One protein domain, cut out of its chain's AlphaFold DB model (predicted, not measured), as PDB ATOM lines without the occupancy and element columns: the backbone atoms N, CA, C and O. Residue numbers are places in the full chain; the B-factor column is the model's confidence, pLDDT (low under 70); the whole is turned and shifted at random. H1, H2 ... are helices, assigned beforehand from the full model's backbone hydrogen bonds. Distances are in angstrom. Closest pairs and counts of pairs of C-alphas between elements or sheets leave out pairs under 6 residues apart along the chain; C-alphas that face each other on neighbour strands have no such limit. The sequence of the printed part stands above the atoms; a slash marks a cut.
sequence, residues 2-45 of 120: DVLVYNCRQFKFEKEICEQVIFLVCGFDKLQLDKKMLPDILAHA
ATOM      1  N   ASP A   2      11.170   4.657  16.080       54.38
ATOM      2  CA  ASP A   2      11.809   5.051  17.344       54.38
ATOM      3  C   ASP A   2      10.869   5.002  18.558       54.38
ATOM      4  O   ASP A   2      11.289   4.642  19.652       54.38
ATOM      5  N   VAL A   3       9.572   5.270  18.353       57.91
ATOM      6  CA  VAL A   3       8.541   5.159  19.399       57.91
ATOM      7  C   VAL A   3       8.394   3.718  19.904       57.91
ATOM      8  O   VAL A   3       8.279   3.505  21.106       57.91
ATOM      9  N   LEU A   4       8.446   2.716  19.015       58.09
ATOM     10  CA  LEU A   4       8.373   1.308  19.420       58.09
ATOM     11  C   LEU A   4       9.641   0.900  20.177       58.09
ATOM     12  O   LEU A   4       9.541   0.349  21.266       58.09
ATOM     13  N   VAL A   5      10.825   1.253  19.663       60.34
ATOM     14  CA  VAL A   5      12.123   0.950  20.296       60.34
ATOM     15  C   VAL A   5      12.225   1.541  21.705       60.34
ATOM     16  O   VAL A   5      12.671   0.863  22.635       60.34
ATOM     17  N   TYR A   6      11.795   2.794  21.873       61.59
ATOM     18  CA  TYR A   6      11.802   3.480  23.163       61.59
ATOM     19  C   TYR A   6      10.862   2.801  24.174       61.59
ATOM     20  O   TYR A   6      11.264   2.533  25.310       61.59
ATOM     21  N   ASN A   7       9.655   2.427  23.740       63.66
ATOM     22  CA  ASN A   7       8.645   1.793  24.590       63.66
ATOM     23  C   ASN A   7       9.009   0.336  24.957       63.66
ATOM     24  O   ASN A   7       8.862  -0.070  26.107       63.66
ATOM     25  N   CYS A   8       9.630  -0.443  24.057       67.75
ATOM     26  CA  CYS A   8      10.072  -1.813  24.382       67.75
ATOM     27  C   CYS A   8      11.125  -1.874  25.512       67.75
ATOM     28  O   CYS A   8      11.333  -2.932  26.117       67.75
ATOM     29  N   ARG A   9      11.819  -0.761  25.803       65.56
ATOM     30  CA  ARG A   9      12.827  -0.675  26.875       65.56
ATOM     31  C   ARG A   9      12.240  -0.281  28.234       65.56
ATOM     32  O   ARG A   9      12.818  -0.675  29.247       65.56
ATOM     33  N   GLN A  10      11.127   0.452  28.275       63.78
ATOM     34  CA  GLN A  10      10.646   1.130  29.487       63.78
ATOM     35  C   GLN A  10       9.587   0.340  30.278       63.78
ATOM     36  O   GLN A  10       9.786   0.140  31.477       63.78
ATOM     37  N   PHE A  11       8.510  -0.174  29.662       62.19
ATOM     38  CA  PHE A  11       7.410  -0.804  30.418       62.19
ATOM     39  C   PHE A  11       7.188  -2.296  30.103       62.19
ATOM     40  O   PHE A  11       7.295  -2.761  28.971       62.19
ATOM     41  N   LYS A  12       6.834  -3.083  31.136       60.66
ATOM     42  CA  LYS A  12       6.543  -4.532  31.020       60.66
ATOM     43  C   LYS A  12       5.394  -4.842  30.051       60.66
ATOM     44  O   LYS A  12       5.477  -5.830  29.335       60.66
ATOM     45  N   PHE A  13       4.354  -4.009  30.036       59.66
ATOM     46  CA  PHE A  13       3.197  -4.155  29.146       59.66
ATOM     47  C   PHE A  13       3.579  -3.954  27.670       59.66
ATOM     48  O   PHE A  13       3.123  -4.677  26.793       59.66
ATOM     49  N   GLU A  14       4.497  -3.026  27.403       62.78
ATOM     50  CA  GLU A  14       4.969  -2.727  26.049       62.78
ATOM     51  C   GLU A  14       5.880  -3.834  25.507       62.78
ATOM     52  O   GLU A  14       5.819  -4.127  24.318       62.78
ATOM     53  N   LYS A  15       6.628  -4.544  26.366       65.62
ATOM     54  CA  LYS A  15       7.401  -5.734  25.957       65.62
ATOM     55  C   LYS A  15       6.527  -6.839  25.366       65.62
ATOM     56  O   LYS A  15       6.929  -7.452  24.382       65.62
ATOM     57  N   GLU A  16       5.334  -7.067  25.917       68.56
ATOM     58  CA  GLU A  16       4.414  -8.061  25.355       68.56
ATOM     59  C   GLU A  16       3.891  -7.645  23.977       68.56
ATOM     60  O   GLU A  16       3.788  -8.486  23.092       68.56
ATOM     61  N   ILE A  17       3.637  -6.355  23.748       71.94
ATOM     62  CA  ILE A  17       3.240  -5.837  22.426       71.94
ATOM     63  C   ILE A  17       4.401  -5.962  21.427       71.94
ATOM     64  O   ILE A  17       4.197  -6.381  20.289       71.94
ATOM     65  N   CYS A  18       5.624  -5.653  21.858       71.44
ATOM     66  CA  CYS A  18       6.827  -5.751  21.032       71.44
ATOM     67  C   CYS A  18       7.108  -7.189  20.565       71.44
ATOM     68  O   CYS A  18       7.484  -7.401  19.414       71.44
ATOM     69  N   GLU A  19       6.871  -8.179  21.430       72.31
ATOM     70  CA  GLU A  19       6.938  -9.603  21.075       72.31
ATOM     71  C   GLU A  19       5.933  -9.969  19.975       72.31
ATOM     72  O   GLU A  19       6.277 -10.653  19.013       72.31
ATOM     73  N   GLN A  20       4.696  -9.485  20.090       71.38
ATOM     74  CA  GLN A  20       3.615  -9.825  19.161       71.38
ATOM     75  C   GLN A  20       3.869  -9.309  17.744       71.38
ATOM     76  O   GLN A  20       3.529  -9.994  16.786       71.38
ATOM     77  N   VAL A  21       4.500  -8.141  17.593       71.00
ATOM     78  CA  VAL A  21       4.827  -7.582  16.269       71.00
ATOM     79  C   VAL A  21       5.782  -8.496  15.496       71.00
ATOM     80  O   VAL A  21       5.596  -8.690  14.297       71.00
ATOM     81  N   ILE A  22       6.772  -9.087  16.172       72.25
ATOM     82  CA  ILE A  22       7.720 -10.022  15.549       72.25
ATOM     83  C   ILE A  22       7.032 -11.353  15.229       72.25
ATOM     84  O   ILE A  22       7.166 -11.870  14.119       72.25
ATOM     85  N   PHE A  23       6.259 -11.892  16.174       74.00
ATOM     86  CA  PHE A  23       5.590 -13.180  15.988       74.00
ATOM     87  C   PHE A  23       4.483 -13.155  14.928       74.00
ATOM     88  O   PHE A  23       4.270 -14.165  14.262       74.00
ATOM     89  N   LEU A  24       3.821 -12.012  14.716       71.69
ATOM     90  CA  LEU A  24       2.804 -11.857  13.669       71.69
ATOM     91  C   LEU A  24       3.377 -12.082  12.260       71.69
ATOM     92  O   LEU A  24       2.644 -12.475  11.358       71.69
ATOM     93  N   VAL A  25       4.670 -11.809  12.066       69.88
ATOM     94  CA  VAL A  25       5.321 -11.925  10.757       69.88
ATOM     95  C   VAL A  25       5.991 -13.286  10.588       69.88
ATOM     96  O   VAL A  25       5.866 -13.870   9.520       69.88
ATOM     97  N   CYS A  26       6.671 -13.805  11.614       71.81
ATOM     98  CA  CYS A  26       7.568 -14.961  11.470       71.81
ATOM     99  C   CYS A  26       7.075 -16.264  12.133       71.81
ATOM    100  O   CYS A  26       7.750 -17.282  12.025       71.81
ATOM    101  N   GLY A  27       5.929 -16.254  12.823       75.69
ATOM    102  CA  GLY A  27       5.439 -17.396  13.604       75.69
ATOM    103  C   GLY A  27       5.858 -17.345  15.079       75.69
ATOM    104  O   GLY A  27       6.798 -16.649  15.464       75.69
ATOM    105  N   PHE A  28       5.114 -18.046  15.938       77.94
ATOM    106  CA  PHE A  28       5.215 -17.922  17.397       77.94
ATOM    107  C   PHE A  28       6.178 -18.938  18.020       77.94
ATOM    108  O   PHE A  28       5.824 -20.104  18.165       77.94
ATOM    109  N   ASP A  29       7.324 -18.485  18.527       80.62
ATOM    110  CA  ASP A  29       8.166 -19.292  19.421       80.62
ATOM    111  C   ASP A  29       8.776 -18.438  20.541       80.62
ATOM    112  O   ASP A  29       9.859 -17.859  20.436       80.62
ATOM    113  N   LYS A  30       8.039 -18.335  21.651       78.94
ATOM    114  CA  LYS A  30       8.453 -17.542  22.816       78.94
ATOM    115  C   LYS A  30       9.631 -18.145  23.573       78.94
ATOM    116  O   LYS A  30      10.312 -17.401  24.272       78.94
ATOM    117  N   LEU A  31       9.832 -19.463  23.499       84.69
ATOM    118  CA  LEU A  31      10.881 -20.141  24.265       84.69
ATOM    119  C   LEU A  31      12.255 -19.933  23.626       84.69
ATOM    120  O   LEU A  31      13.250 -19.899  24.344       84.69
ATOM    121  N   GLN A  32      12.297 -19.755  22.304       85.62
ATOM    122  CA  GLN A  32      13.531 -19.535  21.547       85.62
ATOM    123  C   GLN A  32      13.913 -18.051  21.401       85.62
ATOM    124  O   GLN A  32      14.989 -17.741  20.894       85.62
ATOM    125  N   LEU A  33      13.066 -17.117  21.852       84.69
ATOM    126  CA  LEU A  33      13.321 -15.680  21.743       84.69
ATOM    127  C   LEU A  33      13.925 -15.099  23.031       84.69
ATOM    128  O   LEU A  33      13.245 -14.988  24.055       84.69
ATOM    129  N   ASP A  34      15.170 -14.614  22.962       87.00
ATOM    130  CA  ASP A  34      15.725 -13.781  24.032       87.00
ATOM    131  C   ASP A  34      15.067 -12.394  24.025       87.00
ATOM    132  O   ASP A  34      15.410 -11.491  23.257       87.00
ATOM    133  N   LYS A  35      14.127 -12.206  24.953       82.19
ATOM    134  CA  LYS A  35      13.376 -10.959  25.144       82.19
ATOM    135  C   LYS A  35      14.265  -9.747  25.429       82.19
ATOM    136  O   LYS A  35      13.823  -8.615  25.243       82.19
ATOM    137  N   LYS A  36      15.504  -9.942  25.896       84.00
ATOM    138  CA  LYS A  36      16.451  -8.837  26.102       84.00
ATOM    139  C   LYS A  36      16.929  -8.239  24.782       84.00
ATOM    140  O   LYS A  36      17.257  -7.059  24.769       84.00
ATOM    141  N   MET A  37      16.912  -9.012  23.695       84.94
ATOM    142  CA  MET A  37      17.326  -8.563  22.364       84.94
ATOM    143  C   MET A  37      16.218  -7.831  21.599       84.94
ATOM    144  O   MET A  37      16.504  -7.163  20.610       84.94
ATOM    145  N   LEU A  38      14.961  -7.907  22.054       81.00
ATOM    146  CA  LEU A  38      13.811  -7.281  21.389       81.00
ATOM    147  C   LEU A  38      14.012  -5.805  21.017       81.00
ATOM    148  O   LEU A  38      13.686  -5.451  19.885       81.00
ATOM    149  N   PRO A  39      14.539  -4.930  21.901       80.56
ATOM    150  CA  PRO A  39      14.738  -3.531  21.544       80.56
ATOM    151  C   PRO A  39      15.717  -3.340  20.388       80.56
ATOM    152  O   PRO A  39      15.510  -2.460  19.560       80.56
ATOM    153  N   ASP A  40      16.764  -4.161  20.332       84.56
ATOM    154  CA  ASP A  40      17.803  -4.055  19.310       84.56
ATOM    155  C   ASP A  40      17.317  -4.665  17.989       84.56
ATOM    156  O   ASP A  40      17.515  -4.078  16.929       84.56
ATOM    157  N   ILE A  41      16.573  -5.776  18.046       83.00
ATOM    158  CA  ILE A  41      15.901  -6.355  16.874       83.00
ATOM    159  C   ILE A  41      14.940  -5.330  16.261       83.00
ATOM    160  O   ILE A  41      15.021  -5.058  15.069       83.00
ATOM    161  N   LEU A  42      14.067  -4.715  17.065       79.50
ATOM    162  CA  LEU A  42      13.065  -3.756  16.578       79.50
ATOM    163  C   LEU A  42      13.656  -2.407  16.151       79.50
ATOM    164  O   LEU A  42      13.008  -1.663  15.416       79.50
ATOM    165  N   ALA A  43      14.877  -2.086  16.585       82.69
ATOM    166  CA  ALA A  43      15.610  -0.928  16.080       82.69
ATOM    167  C   ALA A  43      16.120  -1.136  14.647       82.69
ATOM    168  O   ALA A  43      16.328  -0.161  13.925       82.69
ATOM    169  N   HIS A  44      16.295  -2.390  14.227       83.75
ATOM    170  CA  HIS A  44      16.828  -2.738  12.912       83.75
ATOM    171  C   HIS A  44      15.812  -3.427  11.993       83.75
ATOM    172  O   HIS A  44      16.024  -3.468  10.781       83.75
ATOM    173  N   ALA A  45      14.710  -3.947  12.538       81.56
ATOM    174  CA  ALA A  45      13.732  -4.731  11.802       81.56
ATOM    175  C   ALA A  45      12.273  -4.301  12.072       81.56
ATOM    176  O   ALA A  45      11.891  -4.089  13.225       81.56
TER     177      ALA A  45
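This is residues 2 to 45 of the 120 residues of an uncharacterized protein of Photinus pyralis (UniProt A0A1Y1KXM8). Two helices, H1 and H3, stand side by side and run opposite ways, and a longer helix, H2, slants off from them, packing on H1 with residues 14 to 18. From the far end of H2 the long link of residues 27 to 37 folds back to the start of H3. The printed part has 44 residues with three named helices, H1, H2 and H3 in that order along the chain, and no named strand; its class is all helix. The whole is compact, with a radius of gyration of the C-alphas of 9.6 A, and spans 23 by 20 by 15 A, a rounded outline.

H1, residues 2 to 10, and H2, residues 12 to 26, touch, and H2 does so with residues 14 to 18 alone. Their closest C-alphas, those of Cys 8 and Lys 15, are 5.0 A apart. H1 and H2 stand at a steep tilt of 52 degrees and run opposite ways. H1 also touches H3, residues 38 to 44, where the closest C-alphas, those of Val 5 and Pro 39, are 5.3 A apart. H1 and H3 stand at a shallow tilt of 17 degrees and run opposite ways. H2 and H3 only just touch, with 3 pairs of C-alphas within 8 A, and H2 does so with residues 18 to 19 alone. Their closest C-alphas, those of Cys 18 and Leu 38, are 7.2 A apart. H2 and H3 stand at a steep tilt of 54 degrees and run the same way. The helix packing is mostly crossed, but only just, with 1 of the 3 touching pairs at a shallow tilt. In H3 every O i to N i+4 pair is within hydrogen-bond range; in H1 3 of 5 are, and in H2 7 of 11.

H1 runs from Asp 2, C-alpha at (11.809, 5.051, 17.344), to Gln 10, and measures 12.8 A from first to last C-alpha. H2 runs from Lys 12, C-alpha at (6.543, -4.532, 31.020), to Cys 26, and is the longest helix, with 15 residues and 22.2 A. H3 runs from Leu 38 to His 44, C-alpha at (16.828, -2.738, 12.912), and measures 10.1 A.

The two C-alphas farthest apart are those of Asp 2 and Leu 31, at 26.1 A. The first and last printed C-alphas, those of Asp 2 and Ala 45, are 11.4 A apart. The printed part has no cut. The link from H1 to H2 is tight, with 1 residue, and the link from H2 to H3 is long, with 11 residues. The mean pLDDT of the printed part is 73.0, and 16 residues are under 70, namely residues 2 to 16 and residue 25.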